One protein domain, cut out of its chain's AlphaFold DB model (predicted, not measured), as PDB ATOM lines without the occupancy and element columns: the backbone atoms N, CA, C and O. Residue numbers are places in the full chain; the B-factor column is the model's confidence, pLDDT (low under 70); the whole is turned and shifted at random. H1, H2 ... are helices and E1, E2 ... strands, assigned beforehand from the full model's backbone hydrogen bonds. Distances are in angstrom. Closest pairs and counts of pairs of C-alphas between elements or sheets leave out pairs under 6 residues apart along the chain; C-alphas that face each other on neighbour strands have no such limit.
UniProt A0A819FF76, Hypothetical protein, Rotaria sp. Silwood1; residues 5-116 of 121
ATOM      1  N   GLU A   5      -9.208 -21.722  -0.432       97.31
ATOM      2  CA  GLU A   5      -8.446 -21.472   0.797       97.31
ATOM      3  C   GLU A   5      -7.655 -20.151   0.748       97.31
ATOM      4  O   GLU A   5      -7.575 -19.425   1.735       97.31
ATOM      5  N   GLN A   6      -7.073 -19.817  -0.410       96.81
ATOM      6  CA  GLN A   6      -6.362 -18.552  -0.608       96.81
ATOM      7  C   GLN A   6      -7.306 -17.343  -0.600       96.81
ATOM      8  O   GLN A   6      -6.914 -16.281  -0.118       96.81
ATOM      9  N   ILE A   7      -8.523 -17.498  -1.125       97.19
ATOM     10  CA  ILE A   7      -9.562 -16.462  -1.096       97.19
ATOM     11  C   ILE A   7     -10.021 -16.235   0.345       97.19
ATOM     12  O   ILE A   7      -9.949 -15.109   0.826       97.19
ATOM     13  N   ASP A   8     -10.372 -17.301   1.067       98.00
ATOM     14  CA  ASP A   8     -10.825 -17.217   2.460       98.00
ATOM     15  C   ASP A   8      -9.750 -16.568   3.351       98.00
ATOM     16  O   ASP A   8     -10.039 -15.728   4.202       98.00
ATOM     17  N   ARG A   9      -8.476 -16.913   3.118       97.75
ATOM     18  CA  ARG A   9      -7.328 -16.312   3.807       97.75
ATOM     19  C   ARG A   9      -7.206 -14.814   3.529       97.75
ATOM     20  O   ARG A   9      -6.955 -14.049   4.454       97.75
ATOM     21  N   TYR A  10      -7.377 -14.401   2.274       97.56
ATOM     22  CA  TYR A  10      -7.355 -12.989   1.900       97.56
ATOM     23  C   TYR A  10      -8.488 -12.207   2.577       97.56
ATOM     24  O   TYR A  10      -8.249 -11.115   3.085       97.56
ATOM     25  N   GLU A  11      -9.697 -12.769   2.620       97.94
ATOM     26  CA  GLU A  11     -10.855 -12.139   3.267       97.94
ATOM     27  C   GLU A  11     -10.675 -11.994   4.785       97.94
ATOM     28  O   GLU A  11     -11.081 -10.984   5.355       97.94
ATOM     29  N   GLN A  12     -10.039 -12.973   5.435       98.12
ATOM     30  CA  GLN A  12      -9.763 -12.942   6.876       98.12
ATOM     31  C   GLN A  12      -8.630 -11.981   7.244       98.12
ATOM     32  O   GLN A  12      -8.763 -11.207   8.193       98.12
ATOM     33  N   ASP A  13      -7.520 -12.026   6.504       98.12
ATOM     34  CA  ASP A  13      -6.282 -11.348   6.897       98.12
ATOM     35  C   ASP A  13      -6.123  -9.967   6.223       98.12
ATOM     36  O   ASP A  13      -5.299  -9.156   6.647       98.12
ATOM     37  N   GLY A  14      -6.889  -9.682   5.163       97.75
ATOM     38  CA  GLY A  14      -6.789  -8.458   4.355       97.75
ATOM     39  C   GLY A  14      -5.605  -8.438   3.377       97.75
ATOM     40  O   GLY A  14      -5.390  -7.443   2.683       97.75
ATOM     41  N   PHE A  15      -4.825  -9.522   3.308       96.75
ATOM     42  CA  PHE A  15      -3.722  -9.709   2.365       96.75
ATOM     43  C   PHE A  15      -3.484 -11.197   2.077       96.75
ATOM     44  O   PHE A  15      -3.943 -12.075   2.802       96.75
ATOM     45  N   LEU A  16      -2.736 -11.493   1.010       96.62
ATOM     46  CA  LEU A  16      -2.369 -12.858   0.638       96.62
ATOM     47  C   LEU A  16      -0.924 -12.924   0.143       96.62
ATOM     48  O   LEU A  16      -0.500 -12.122  -0.688       96.62
ATOM     49  N   VAL A  17      -0.170 -13.924   0.608       95.88
ATOM     50  CA  VAL A  17       1.206 -14.172   0.152       95.88
ATOM     51  C   VAL A  17       1.211 -15.195  -0.982       95.88
ATOM     52  O   VAL A  17       1.016 -16.391  -0.764       95.88
ATOM     53  N   LEU A  18       1.515 -14.736  -2.195       94.31
ATOM     54  CA  LEU A  18       1.701 -15.591  -3.368       94.31
ATOM     55  C   LEU A  18       3.189 -15.818  -3.630       94.31
ATOM     56  O   LEU A  18       3.885 -14.977  -4.200       94.31
ATOM     57  N   LYS A  19       3.692 -16.981  -3.208       93.69
ATOM     58  CA  LYS A  19       5.086 -17.364  -3.461       93.69
ATOM     59  C   LYS A  19       5.300 -17.586  -4.958       93.69
ATOM     60  O   LYS A  19       4.485 -18.233  -5.605       93.69
ATOM     61  N   GLN A  20       6.430 -17.098  -5.475       93.12
ATOM     62  CA  GLN A  20       6.879 -17.341  -6.855       93.12
ATOM     63  C   GLN A  20       5.872 -16.896  -7.935       93.12
ATOM     64  O   GLN A  20       5.818 -17.478  -9.015       93.12
ATOM     65  N   LEU A  21       5.078 -15.852  -7.661       94.56
ATOM     66  CA  LEU A  21       4.203 -15.249  -8.671       94.56
ATOM     67  C   LEU A  21       5.013 -14.764  -9.887       94.56
ATOM     68  O   LEU A  21       4.629 -14.996 -11.037       94.56
ATOM     69  N   LEU A  22       6.157 -14.131  -9.620       96.19
ATOM     70  CA  LEU A  22       7.146 -13.763 -10.627       96.19
ATOM     71  C   LEU A  22       8.320 -14.742 -10.606       96.19
ATOM     72  O   LEU A  22       8.704 -15.256  -9.552       96.19
ATOM     73  N   THR A  23       8.895 -14.990 -11.779       96.62
ATOM     74  CA  THR A  23      10.119 -15.780 -11.927       96.62
ATOM     75  C   THR A  23      11.343 -14.948 -11.541       96.62
ATOM     76  O   THR A  23      11.306 -13.717 -11.515       96.62
ATOM     77  N   LEU A  24      12.469 -15.617 -11.277       97.19
ATOM     78  CA  LEU A  24      13.734 -14.929 -10.998       97.19
ATOM     79  C   LEU A  24      14.191 -14.042 -12.167       97.19
ATOM     80  O   LEU A  24      14.697 -12.949 -11.928       97.19
ATOM     81  N   ASP A  25      13.974 -14.485 -13.407       97.62
ATOM     82  CA  ASP A  25      14.294 -13.721 -14.619       97.62
ATOM     83  C   ASP A  25      13.427 -12.455 -14.745       97.62
ATOM     84  O   ASP A  25      13.948 -11.372 -15.007       97.62
ATOM     85  N   GLU A  26      12.120 -12.546 -14.468       97.44
ATOM     86  CA  GLU A  26      11.233 -11.374 -14.431       97.44
ATOM     87  C   GLU A  26      11.695 -10.371 -13.364       97.44
ATOM     88  O   GLU A  26      11.821  -9.180 -13.643       97.44
ATOM     89  N   CYS A  27      12.031 -10.850 -12.162       97.88
ATOM     90  CA  CYS A  27      12.569 -10.004 -11.099       97.88
ATOM     91  C   CYS A  27      13.891  -9.328 -11.502       97.88
ATOM     92  O   CYS A  27      14.084  -8.146 -11.220       97.88
ATOM     93  N   GLN A  28      14.802 -10.041 -12.171       98.31
ATOM     94  CA  GLN A  28      16.066  -9.474 -12.653       98.31
ATOM     95  C   GLN A  28      15.841  -8.391 -13.712       98.31
ATOM     96  O   GLN A  28      16.446  -7.324 -13.620       98.31
ATOM     97  N   LYS A  29      14.934  -8.618 -14.669       98.12
ATOM     98  CA  LYS A  29      14.574  -7.624 -15.693       98.12
ATOM     99  C   LYS A  29      14.000  -6.350 -15.085       98.12
ATOM    100  O   LYS A  29      14.395  -5.261 -15.491       98.12
ATOM    101  N   LEU A  30      13.125  -6.474 -14.084       97.88
ATOM    102  CA  LEU A  30      12.577  -5.320 -13.367       97.88
ATOM    103  C   LEU A  30      13.667  -4.538 -12.621       97.88
ATOM    104  O   LEU A  30      13.664  -3.311 -12.658       97.88
ATOM    105  N   LYS A  31      14.626  -5.227 -11.987       97.44
ATOM    106  CA  LYS A  31      15.769  -4.571 -11.327       97.44
ATOM    107  C   LYS A  31      16.637  -3.797 -12.324       97.44
ATOM    108  O   LYS A  31      16.907  -2.626 -12.097       97.44
ATOM    109  N   ILE A  32      16.994  -4.420 -13.449       98.06
ATOM    110  CA  ILE A  32      17.780  -3.769 -14.509       98.06
ATOM    111  C   ILE A  32      17.042  -2.541 -15.059       98.06
ATOM    112  O   ILE A  32      17.663  -1.503 -15.280       98.06
ATOM    113  N   ALA A  33      15.724  -2.637 -15.256       97.31
ATOM    114  CA  ALA A  33      14.915  -1.507 -15.703       97.31
ATOM    115  C   ALA A  33      14.971  -0.342 -14.701       97.31
ATOM    116  O   ALA A  33      15.199   0.795 -15.103       97.31
ATOM    117  N   VAL A  34      14.846  -0.614 -13.396       96.88
ATOM    118  CA  VAL A  34      14.999   0.411 -12.347       96.88
ATOM    119  C   VAL A  34      16.379   1.067 -12.398       96.88
ATOM    120  O   VAL A  34      16.453   2.295 -12.417       96.88
ATOM    121  N   ASP A  35      17.454   0.282 -12.497       96.88
ATOM    122  CA  ASP A  35      18.816   0.822 -12.576       96.88
ATOM    123  C   ASP A  35      18.975   1.744 -13.797       96.88
ATOM    124  O   ASP A  35      19.541   2.835 -13.707       96.88
ATOM    125  N   GLN A  36      18.433   1.349 -14.952       96.62
ATOM    126  CA  GLN A  36      18.445   2.165 -16.171       96.62
ATOM    127  C   GLN A  36      17.633   3.454 -16.020       96.62
ATOM    128  O   GLN A  36      18.087   4.517 -16.444       96.62
ATOM    129  N   LEU A  37      16.456   3.381 -15.398       96.12
ATOM    130  CA  LEU A  37      15.615   4.546 -15.133       96.12
ATOM    131  C   LEU A  37      16.337   5.561 -14.243       96.12
ATOM    132  O   LEU A  37      16.339   6.746 -14.563       96.12
ATOM    133  N   ILE A  38      16.987   5.105 -13.170       95.38
ATOM    134  CA  ILE A  38      17.754   5.979 -12.275       95.38
ATOM    135  C   ILE A  38      18.981   6.548 -12.996       95.38
ATOM    136  O   ILE A  38      19.268   7.737 -12.866       95.38
ATOM    137  N   ASN A  39      19.690   5.740 -13.789       95.25
ATOM    138  CA  ASN A  39      20.842   6.202 -14.568       95.25
ATOM    139  C   ASN A  39      20.477   7.338 -15.530       95.25
ATOM    140  O   ASN A  39      21.217   8.317 -15.601       95.25
ATOM    141  N   ASN A  40      19.330   7.231 -16.201       93.62
ATOM    142  CA  ASN A  40      18.853   8.216 -17.175       93.62
ATOM    143  C   ASN A  40      18.121   9.408 -16.544       93.62
ATOM    144  O   ASN A  40      17.809  10.376 -17.236       93.62
ATOM    145  N   TRP A  41      17.802   9.327 -15.255       91.44
ATOM    146  CA  TRP A  41      17.154  10.401 -14.525       91.44
ATOM    147  C   TRP A  41      18.187  11.313 -13.871       91.44
ATOM    148  O   TRP A  41      19.128  10.851 -13.220       91.44
ATOM    149  N   GLU A  42      17.966  12.616 -14.006       87.00
ATOM    150  CA  GLU A  42      18.705  13.637 -13.281       87.00
ATOM    151  C   GLU A  42      17.804  14.240 -12.203       87.00
ATOM    152  O   GLU A  42      16.669  14.630 -12.509       87.00
ATOM    153  N   PRO A  43      18.272  14.327 -10.946       79.25
ATOM    154  CA  PRO A  43      17.518  14.997  -9.906       79.25
ATOM    155  C   PRO A  43      17.276  16.447 -10.313       79.25
ATOM    156  O   PRO A  43      18.219  17.221 -10.498       79.25
ATOM    157  N   GLU A  44      15.997  16.827 -10.423       71.38
ATOM    158  CA  GLU A  44      15.629  18.242 -10.445       71.38
ATOM    159  C   GLU A  44      16.309  18.931  -9.265       71.38
ATOM    160  O   GLU A  44      16.483  18.288  -8.230       71.38
ATOM    161  N   PRO A  45      16.680  20.217  -9.377       61.62
ATOM    162  CA  PRO A  45      17.267  20.957  -8.276       61.62
ATOM    163  C   PRO A  45      16.409  20.823  -7.005       61.62
ATOM    164  O   PRO A  45      15.444  21.553  -6.793       61.62
ATOM    165  N   VAL A  46      16.796  19.880  -6.138       57.94
ATOM    166  CA  VAL A  46      16.146  19.526  -4.864       57.94
ATOM    167  C   VAL A  46      16.259  20.693  -3.862       57.94
ATOM    168  O   VAL A  46      15.672  20.687  -2.786       57.94
ATOM    169  N   TYR A  47      16.963  21.747  -4.266       54.03
ATOM    170  CA  TYR A  47      17.490  22.833  -3.462       54.03
ATOM    171  C   TYR A  47      16.446  23.786  -2.877       54.03
ATOM    172  O   TYR A  47      16.745  24.427  -1.882       54.03
ATOM    173  N   SER A  48      15.241  23.925  -3.441       56.34
ATOM    174  CA  SER A  48      14.319  24.992  -3.002       56.34
ATOM    175  C   SER A  48      13.346  24.586  -1.892       56.34
ATOM    176  O   SER A  48      12.978  25.423  -1.069       56.34
ATOM    177  N   TRP A  49      12.930  23.317  -1.823       63.53
ATOM    178  CA  TRP A  49      11.862  22.900  -0.905       63.53
ATOM    179  C   TRP A  49      12.336  22.672   0.533       63.53
ATOM    180  O   TRP A  49      11.530  22.769   1.456       63.53
ATOM    181  N   ILE A  50      13.630  22.408   0.746       62.59
ATOM    182  CA  ILE A  50      14.204  22.247   2.090       62.59
ATOM    183  C   ILE A  50      14.110  23.536   2.921       62.59
ATOM    184  O   ILE A  50      13.908  23.457   4.133       62.59
ATOM    185  N   PHE A  51      14.153  24.699   2.258       65.06
ATOM    186  CA  PHE A  51      14.067  26.031   2.869       65.06
ATOM    187  C   PHE A  51      12.629  26.535   3.067       65.06
ATOM    188  O   PHE A  51      12.428  27.614   3.619       65.06
ATOM    189  N   LEU A  52      11.621  25.785   2.610       70.75
ATOM    190  CA  LEU A  52      10.217  26.138   2.811       70.75
ATOM    191  C   LEU A  52       9.785  25.894   4.263       70.75
ATOM    192  O   LEU A  52      10.279  24.979   4.929       70.75
ATOM    193  N   SER A  53       8.807  26.675   4.729       77.75
ATOM    194  CA  SER A  53       8.117  26.391   5.990       77.75
ATOM    195  C   SER A  53       7.379  25.047   5.915       77.75
ATOM    196  O   SER A  53       7.041  24.577   4.826       77.75
ATOM    197  N   ASP A  54       7.073  24.426   7.055       80.06
ATOM    198  CA  ASP A  54       6.378  23.128   7.073       80.06
ATOM    199  C   ASP A  54       5.015  23.173   6.371       80.06
ATOM    200  O   ASP A  54       4.636  22.234   5.666       80.06
ATOM    201  N   LYS A  55       4.299  24.294   6.497       81.38
ATOM    202  CA  LYS A  55       3.020  24.511   5.815       81.38
ATOM    203  C   LYS A  55       3.200  24.580   4.296       81.38
ATOM    204  O   LYS A  55       2.450  23.941   3.557       81.38
ATOM    205  N   ASP A  56       4.216  25.300   3.832       82.06
ATOM    206  CA  ASP A  56       4.498  25.441   2.402       82.06
ATOM    207  C   ASP A  56       5.005  24.122   1.798       82.06
ATOM    208  O   ASP A  56       4.626  23.767   0.681       82.06
ATOM    209  N   LYS A  57       5.779  23.332   2.559       79.19
ATOM    210  CA  LYS A  57       6.184  21.967   2.177       79.19
ATOM    211  C   LYS A  57       4.974  21.062   1.961       79.19
ATOM    212  O   LYS A  57       4.932  20.339   0.965       79.19
ATOM    213  N   GLN A  58       3.988  21.097   2.861       80.94
ATOM    214  CA  GLN A  58       2.764  20.299   2.722       80.94
ATOM    215  C   GLN A  58       1.977  20.683   1.466       80.94
ATOM    216  O   GLN A  58       1.589  19.807   0.690       80.94
ATOM    217  N   GLN A  59       1.793  21.982   1.224       82.88
ATOM    218  CA  GLN A  59       1.083  22.463   0.042       82.88
ATOM    219  C   GLN A  59       1.820  22.101  -1.258       82.88
ATOM    220  O   GLN A  59       1.201  21.583  -2.190       82.88
ATOM    221  N   ALA A  60       3.139  22.301  -1.308       79.94
ATOM    222  CA  ALA A  60       3.959  21.939  -2.460       79.94
ATOM    223  C   ALA A  60       3.941  20.423  -2.728       79.94
ATOM    224  O   ALA A  60       3.822  20.002  -3.880       79.94
ATOM    225  N   ARG A  61       3.990  19.589  -1.676       78.56
ATOM    226  CA  ARG A  61       3.849  18.125  -1.793       78.56
ATOM    227  C   ARG A  61       2.497  17.729  -2.370       78.56
ATOM    228  O   ARG A  61       2.463  16.928  -3.299       78.56
ATOM    229  N   ALA A  62       1.404  18.300  -1.864       83.00
ATOM    230  CA  ALA A  62       0.058  18.006  -2.354       83.00
ATOM    231  C   ALA A  62      -0.106  18.378  -3.838       83.00
ATOM    232  O   ALA A  62      -0.568  17.560  -4.633       83.00
ATOM    233  N   GLN A  63       0.337  19.574  -4.236       83.81
ATOM    234  CA  GLN A  63       0.293  20.015  -5.635       83.81
ATOM    235  C   GLN A  63       1.148  19.123  -6.543       83.81
ATOM    236  O   GLN A  63       0.693  18.701  -7.607       83.81
ATOM    237  N   ARG A  64       2.367  18.780  -6.107       79.12
ATOM    238  CA  ARG A  64       3.258  17.875  -6.843       79.12
ATOM    239  C   ARG A  64       2.649  16.478  -6.991       79.12
ATOM    240  O   ARG A  64       2.733  15.915  -8.075       79.12
ATOM    241  N   MET A  65       2.009  15.940  -5.951       79.94
ATOM    242  CA  MET A  65       1.361  14.623  -5.988       79.94
ATOM    243  C   MET A  65       0.285  14.542  -7.078       79.94
ATOM    244  O   MET A  65       0.229  13.555  -7.807       79.94
ATOM    245  N   VAL A  66      -0.521  15.595  -7.234       83.69
ATOM    246  CA  VAL A  66      -1.501  15.690  -8.327       83.69
ATOM    247  C   VAL A  66      -0.798  15.840  -9.679       83.69
ATOM    248  O   VAL A  66      -1.154  15.171 -10.639       83.69
ATOM    249  N   ALA A  67       0.241  16.674  -9.766       81.94
ATOM    250  CA  ALA A  67       0.935  16.947 -11.026       81.94
ATOM    251  C   ALA A  67       1.722  15.752 -11.603       81.94
ATOM    252  O   ALA A  67       2.064  15.775 -12.793       81.94
ATOM    253  N   VAL A  68       2.046  14.753 -10.773       82.44
ATOM    254  CA  VAL A  68       2.813  13.551 -11.152       82.44
ATOM    255  C   VAL A  68       1.976  12.269 -11.188       82.44
ATOM    256  O   VAL A  68       2.520  11.206 -11.482       82.44
ATOM    257  N   SER A  69       0.667  12.339 -10.910       83.06
ATOM    258  CA  SER A  69      -0.188  11.151 -10.763       83.06
ATOM    259  C   SER A  69      -0.243  10.263 -12.007       83.06
ATOM    260  O   SER A  69      -0.405   9.052 -11.894       83.06
ATOM    261  N   ASP A  70      -0.086  10.850 -13.191       87.19
ATOM    262  CA  ASP A  70      -0.127  10.170 -14.487       87.19
ATOM    263  C   ASP A  70       1.236  10.139 -15.201       87.19
ATOM    264  O   ASP A  70       1.304   9.817 -16.392       87.19
ATOM    265  N   LYS A  71       2.322  10.457 -14.481       88.25
ATOM    266  CA  LYS A  71       3.687  10.577 -15.010       88.25
ATOM    267  C   LYS A  71       4.642   9.582 -14.357       88.25
ATOM    268  O   LYS A  71       4.333   8.951 -13.343       88.25
ATOM    269  N   LEU A  72       5.822   9.467 -14.963       89.25
ATOM    270  CA  LEU A  72       6.999   8.891 -14.329       89.25
ATOM    271  C   LEU A  72       7.721   9.981 -13.516       89.25
ATOM    272  O   LEU A  72       7.978  11.071 -14.016       89.25
ATOM    273  N   SER A  73       8.014   9.695 -12.258       88.81
ATOM    274  CA  SER A  73       8.503  10.609 -11.236       88.81
ATOM    275  C   SER A  73       9.305   9.831 -10.196       88.81
ATOM    276  O   SER A  73       9.043   8.654  -9.932       88.81
ATOM    277  N   PHE A  74      10.283  10.511  -9.611       90.25
ATOM    278  CA  PHE A  74      11.244   9.960  -8.667       90.25
ATOM    279  C   PHE A  74      11.131  10.733  -7.356       90.25
ATOM    280  O   PHE A  74      11.140  11.966  -7.350       90.25
ATOM    281  N   SER A  75      11.038  10.002  -6.252       87.88
ATOM    282  CA  SER A  75      11.062  10.559  -4.903       87.88
ATOM    283  C   SER A  75      12.390  10.219  -4.245       87.88
ATOM    284  O   SER A  75      12.759   9.047  -4.166       87.88
ATOM    285  N   ILE A  76      13.082  11.247  -3.765       88.50
ATOM    286  CA  ILE A  76      14.318  11.127  -2.991       88.50
ATOM    287  C   ILE A  76      13.977  11.020  -1.504       88.50
ATOM    288  O   ILE A  76      13.071  11.711  -1.032       88.50
ATOM    289  N   GLU A  77      14.695  10.157  -0.790       89.25
ATOM    290  CA  GLU A  77      14.621  10.046   0.666       89.25
ATOM    291  C   GLU A  77      15.063  11.352   1.337       89.25
ATOM    292  O   GLU A  77      16.027  11.993   0.915       89.25
ATOM    293  N   GLU A  78      14.358  11.771   2.387       84.81
ATOM    294  CA  GLU A  78      14.618  13.067   3.030       84.81
ATOM    295  C   GLU A  78      16.039  13.149   3.617       84.81
ATOM    296  O   GLU A  78      16.675  14.199   3.552       84.81
ATOM    297  N   ASP A  79      16.559  12.033   4.131       89.19
ATOM    298  CA  ASP A  79      17.894  11.930   4.726       89.19
ATOM    299  C   ASP A  79      19.023  11.881   3.681       89.19
ATOM    300  O   ASP A  79      20.202  12.031   4.021       89.19
ATOM    301  N   ALA A  80      18.697  11.667   2.403       90.56
ATOM    302  CA  ALA A  80      19.657  11.680   1.307       90.56
ATOM    303  C   ALA A  80      20.021  13.102   0.861       90.56
ATOM    304  O   ALA A  80      20.908  13.275   0.025       90.56
ATOM    305  N   ILE A  81      19.367  14.118   1.427       87.38
ATOM    306  CA  ILE A  81      19.574  15.523   1.096       87.38
ATOM    307  C   ILE A  81      20.374  16.185   2.211       87.38
ATOM    308  O   ILE A  81      19.979  16.195   3.374       87.38
ATOM    309  N   ASP A  82      21.508  16.769   1.849       86.31
ATOM    310  CA  ASP A  82      22.296  17.598   2.747       86.31
ATOM    311  C   ASP A  82      21.513  18.889   3.075       86.31
ATOM    312  O   ASP A  82      21.166  19.644   2.162       86.31
ATOM    313  N   PRO A  83      21.224  19.179   4.354       82.00
ATOM    314  CA  PRO A  83      20.367  20.301   4.734       82.00
ATOM    315  C   PRO A  83      21.023  21.675   4.531       82.00
ATOM    316  O   PRO A  83      20.326  22.688   4.528       82.00
ATOM    317  N   HIS A  84      22.348  21.736   4.367       82.81
ATOM    318  CA  HIS A  84      23.088  22.985   4.187       82.81
ATOM    319  C   HIS A  84      23.236  23.359   2.712       82.81
ATOM    320  O   HIS A  84      23.181  24.532   2.350       82.81
ATOM    321  N   THR A  85      23.435  22.358   1.857       82.81
ATOM    322  CA  THR A  85      23.690  22.534   0.424       82.81
ATOM    323  C   THR A  85      22.477  22.200  -0.440       82.81
ATOM    324  O   THR A  85      22.436  22.588  -1.606       82.81
ATOM    325  N   GLY A  86      21.509  21.457   0.104       79.81
ATOM    326  CA  GLY A  86      20.367  20.880  -0.605       79.81
ATOM    327  C   GLY A  86      20.735  19.825  -1.649       79.81
ATOM    328  O   GLY A  86      19.882  19.451  -2.454       79.81
ATOM    329  N   LYS A  87      22.000  19.379  -1.683       85.50
ATOM    330  CA  LYS A  87      22.519  18.372  -2.624       85.50
ATOM    331  C   LYS A  87      22.304  16.971  -2.088       85.50
ATOM    332  O   LYS A  87      22.134  16.778  -0.888       85.50
ATOM    333  N   LEU A  88      22.362  15.990  -2.984       89.38
ATOM    334  CA  LEU A  88      22.460  14.600  -2.558       89.38
ATOM    335  C   LEU A  88      23.765  14.398  -1.779       89.38
ATOM    336  O   LEU A  88      24.832  14.804  -2.239       89.38
ATOM    337  N   ASN A  89      23.671  13.770  -0.611       91.81
ATOM    338  CA  ASN A  89      24.821  13.413   0.224       91.81
ATOM    339  C   ASN A  89      25.374  12.009  -0.070       91.81
ATOM    340  O   ASN A  89      26.385  11.607   0.504       91.81
ATOM    341  N   ARG A  90      24.712  11.262  -0.958       93.56
ATOM    342  CA  ARG A  90      25.058   9.900  -1.372       93.56
ATOM    343  C   ARG A  90      24.697   9.684  -2.844       93.56
ATOM    344  O   ARG A  90      24.086  10.547  -3.471       93.56
ATOM    345  N   ASP A  91      25.087   8.538  -3.397       93.69
ATOM    346  CA  ASP A  91      24.795   8.191  -4.792       93.69
ATOM    347  C   ASP A  91      23.282   8.216  -5.090       93.69
ATOM    348  O   ASP A  91      22.467   7.869  -4.226       93.69
ATOM    349  N   LYS A  92      22.887   8.611  -6.309       91.31
ATOM    350  CA  LYS A  92      21.468   8.707  -6.688       91.31
ATOM    351  C   LYS A  92      20.732   7.368  -6.577       91.31
ATOM    352  O   LYS A  92      19.591   7.358  -6.122       91.31
ATOM    353  N   HIS A  93      21.389   6.244  -6.874       94.50
ATOM    354  CA  HIS A  93      20.820   4.899  -6.707       94.50
ATOM    355  C   HIS A  93      20.542   4.543  -5.248       94.50
ATOM    356  O   HIS A  93      19.665   3.732  -4.974       94.50
ATOM    357  N   LEU A  94      21.251   5.175  -4.312       94.88
ATOM    358  CA  LEU A  94      21.048   5.009  -2.871       94.88
ATOM    359  C   LEU A  94      20.151   6.096  -2.263       94.88
ATOM    360  O   LEU A  94      19.883   6.064  -1.065       94.88
ATOM    361  N   SER A  95      19.728   7.072  -3.069       93.50
ATOM    362  CA  SER A  95      18.938   8.227  -2.633       93.50
ATOM    363  C   SER A  95      17.469   8.131  -3.044       93.50
ATOM    364  O   SER A  95      16.616   8.756  -2.419       93.50
ATOM    365  N   VAL A  96      17.154   7.395  -4.115       92.94
ATOM    366  CA  VAL A  96      15.779   7.216  -4.604       92.94
ATOM    367  C   VAL A  96      15.026   6.238  -3.701       92.94
ATOM    368  O   VAL A  96      15.351   5.057  -3.651       92.94
ATOM    369  N   GLY A  97      13.971   6.721  -3.042       91.44
ATOM    370  CA  GLY A  97      13.078   5.904  -2.216       91.44
ATOM    371  C   GLY A  97      11.928   5.272  -3.000       91.44
ATOM    372  O   GLY A  97      11.471   4.165  -2.707       91.44
ATOM    373  N   ARG A  98      11.434   5.967  -4.034       90.94
ATOM    374  CA  ARG A  98      10.333   5.478  -4.878       90.94
ATOM    375  C   ARG A  98      10.434   5.999  -6.303       90.94
ATOM    376  O   ARG A  98      10.753   7.163  -6.524       90.94
ATOM    377  N   ILE A  99      10.033   5.154  -7.249       92.88
ATOM    378  CA  ILE A  99       9.748   5.526  -8.636       92.88
ATOM    379  C   ILE A  99       8.266   5.241  -8.896       92.88
ATOM    380  O   ILE A  99       7.758   4.175  -8.552       92.88
ATOM    381  N   GLY A 100       7.548   6.201  -9.462       89.62
ATOM    382  CA  GLY A 100       6.109   6.104  -9.695       89.62
ATOM    383  C   GLY A 100       5.621   7.222 -10.610       89.62
ATOM    384  O   GLY A 100       6.420   7.843 -11.274       89.62
ATOM    385  N   LEU A 101       4.333   7.507 -10.730       90.25
ATOM    386  CA  LEU A 101       3.227   6.641 -10.322       90.25
ATOM    387  C   LEU A 101       2.749   5.754 -11.485       90.25
ATOM    388  O   LEU A 101       2.075   4.754 -11.259       90.25
ATOM    389  N   ALA A 102       3.175   6.042 -12.719       91.50
ATOM    390  CA  ALA A 102       2.727   5.347 -13.922       91.50
ATOM    391  C   ALA A 102       3.796   4.433 -14.567       91.50
ATOM    392  O   ALA A 102       3.862   4.327 -15.790       91.50
ATOM    393  N   LEU A 103       4.627   3.737 -13.776       93.94
ATOM    394  CA  LEU A 103       5.657   2.806 -14.292       93.94
ATOM    395  C   LEU A 103       5.098   1.786 -15.296       93.94
ATOM    396  O   LEU A 103       5.669   1.589 -16.363       93.94
ATOM    397  N   HIS A 104       3.928   1.220 -14.999       93.44
ATOM    398  CA  HIS A 104       3.217   0.273 -15.866       93.44
ATOM    399  C   HIS A 104       2.855   0.839 -17.254       93.44
ATOM    400  O   HIS A 104       2.525   0.082 -18.165       93.44
ATOM    401  N   LYS A 105       2.861   2.166 -17.421       92.75
ATOM    402  CA  LYS A 105       2.587   2.852 -18.688       92.75
ATOM    403  C   LYS A 105       3.873   3.203 -19.434       92.75
ATOM    404  O   LYS A 105       3.887   3.104 -20.658       92.75
ATOM    405  N   PHE A 106       4.911   3.629 -18.712       93.50
ATOM    406  CA  PHE A 106       6.111   4.239 -19.296       93.50
ATOM    407  C   PHE A 106       7.320   3.309 -19.407       93.50
ATOM    408  O   PHE A 106       8.167   3.563 -20.257       93.50
ATOM    409  N   ASP A 107       7.399   2.238 -18.614       95.75
ATOM    410  CA  ASP A 107       8.465   1.244 -18.739       95.75
ATOM    411  C   ASP A 107       7.931  -0.068 -19.349       95.75
ATOM    412  O   ASP A 107       6.928  -0.610 -18.869       95.75
ATOM    413  N   PRO A 108       8.574  -0.607 -20.402       96.12
ATOM    414  CA  PRO A 108       8.103  -1.814 -21.072       96.12
ATOM    415  C   PRO A 108       8.167  -3.067 -20.188       96.12
ATOM    416  O   PRO A 108       7.267  -3.898 -20.289       96.12
ATOM    417  N   GLN A 109       9.167  -3.215 -19.312       97.12
ATOM    418  CA  GLN A 109       9.278  -4.382 -18.428       97.12
ATOM    419  C   GLN A 109       8.171  -4.365 -17.372       97.12
ATOM    420  O   GLN A 109       7.485  -5.372 -17.176       97.12
ATOM    421  N   PHE A 110       7.929  -3.205 -16.750       96.75
ATOM    422  CA  PHE A 110       6.822  -3.041 -15.807       96.75
ATOM    423  C   PHE A 110       5.469  -3.243 -16.493       96.75
ATOM    424  O   PHE A 110       4.628  -3.970 -15.969       96.75
ATOM    425  N   LYS A 111       5.272  -2.686 -17.695       96.00
ATOM    426  CA  LYS A 111       4.055  -2.897 -18.490       96.00
ATOM    427  C   LYS A 111       3.796  -4.383 -18.753       96.00
ATOM    428  O   LYS A 111       2.687  -4.860 -18.522       96.00
ATOM    429  N   THR A 112       4.808  -5.121 -19.209       95.81
ATOM    430  CA  THR A 112       4.685  -6.557 -19.494       95.81
ATOM    431  C   THR A 112       4.259  -7.348 -18.265       95.81
ATOM    432  O   THR A 112       3.373  -8.192 -18.377       95.81
ATOM    433  N   VAL A 113       4.843  -7.073 -17.095       95.88
ATOM    434  CA  VAL A 113       4.486  -7.777 -15.856       95.88
ATOM    435  C   VAL A 113       3.078  -7.399 -15.387       95.88
ATOM    436  O   VAL A 113       2.276  -8.295 -15.108       95.88
ATOM    437  N   THR A 114       2.750  -6.101 -15.355       95.38
ATOM    438  CA  THR A 114       1.449  -5.588 -14.891       95.38
ATOM    439  C   THR A 114       0.277  -6.121 -15.711       95.38
ATOM    440  O   THR A 114      -0.745  -6.462 -15.129       95.38
ATOM    441  N   PHE A 115       0.421  -6.228 -17.034       94.81
ATOM    442  CA  PHE A 115      -0.642  -6.707 -17.931       94.81
ATOM    443  C   PHE A 115      -0.451  -8.169 -18.371       94.81
ATOM    444  O   PHE A 115      -1.008  -8.602 -19.381       94.81
ATOM    445  N   SER A 116       0.367  -8.939 -17.648       94.75
ATOM    446  CA  SER A 116       0.581 -10.357 -17.943       94.75
ATOM    447  C   SER A 116      -0.645 -11.204 -17.593       94.75
ATOM    448  O   SER A 116      -1.432 -10.872 -16.714       94.75
TER     449      SER A 116
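AT A GLANCE: This is residues 5 to 116 of the 121 residues of the protein "Hypothetical protein" of Rotaria sp. Silwood1 (UniProt A0A819FF76). A loose, elongated model has a small two-stranded hairpin, E1 and E2, near its middle, the long helix H2 running along one side, and H1 set off alone at one end. H5 packs on part of H2, with short H4 beside H5, while H3 lies away from the other helices and the long loop of residues 77 to 95 reaches toward the end opposite H1. The printed part has 112 residues in the order H1 H2 H3 E1 E2 H4 H5, mostly helix, with an antiparallel sheet E1 - E2. The radius of gyration of the C-alphas is 17.8 A and the spans are 53 by 33 by 24 A.

IN THESE COORDINATES: H1, residues 5 to 13, begins at C-alpha 5 (-8.446, -21.472, 0.797) and is 12.0 A long. H2, residues 24 to 40, measures 24.5 A, and H3, residues 54 to 67, 19.9 A. E1 is residues 72 to 76, 13.7 A, and E2 residues 96 to 101, 13.8 A. H4 is residues 103 to 106; H5, residues 108 to 114, ends at C-alpha 114 (1.449, -5.588, -14.891).

HOW THE PARTS SIT: H1 is apart from the other named elements. H2, with residues 26 to 33 alone, touches H5 at a steep tilt of 46 degrees, opposite ways; the closest C-alphas, of Leu 30 and Gln 109, are 6.1 A apart. H2 and E2 are only just apart, at 8.0 A. H3 is apart from E2. E1 and E2 form a hairpin, antiparallel at 154 degrees; N 73 and O 100 are 2.6 A apart, within hydrogen-bond range. H4 and H5 touch only at the corner, the closest C-alphas, of His 104 and Lys 111, being 4.2 A apart. Every O i to N i+4 pair is within range in H1, H2, H3 and H5; H4 is too short for one.

THE WHOLE: The C-alphas farthest apart, of Glu 5 and His 84, are 54.6 A apart. The printed part has no cut. The links H2 to H3 and E1 to E2 are long. Residues 45 to 51 have pLDDT under 70.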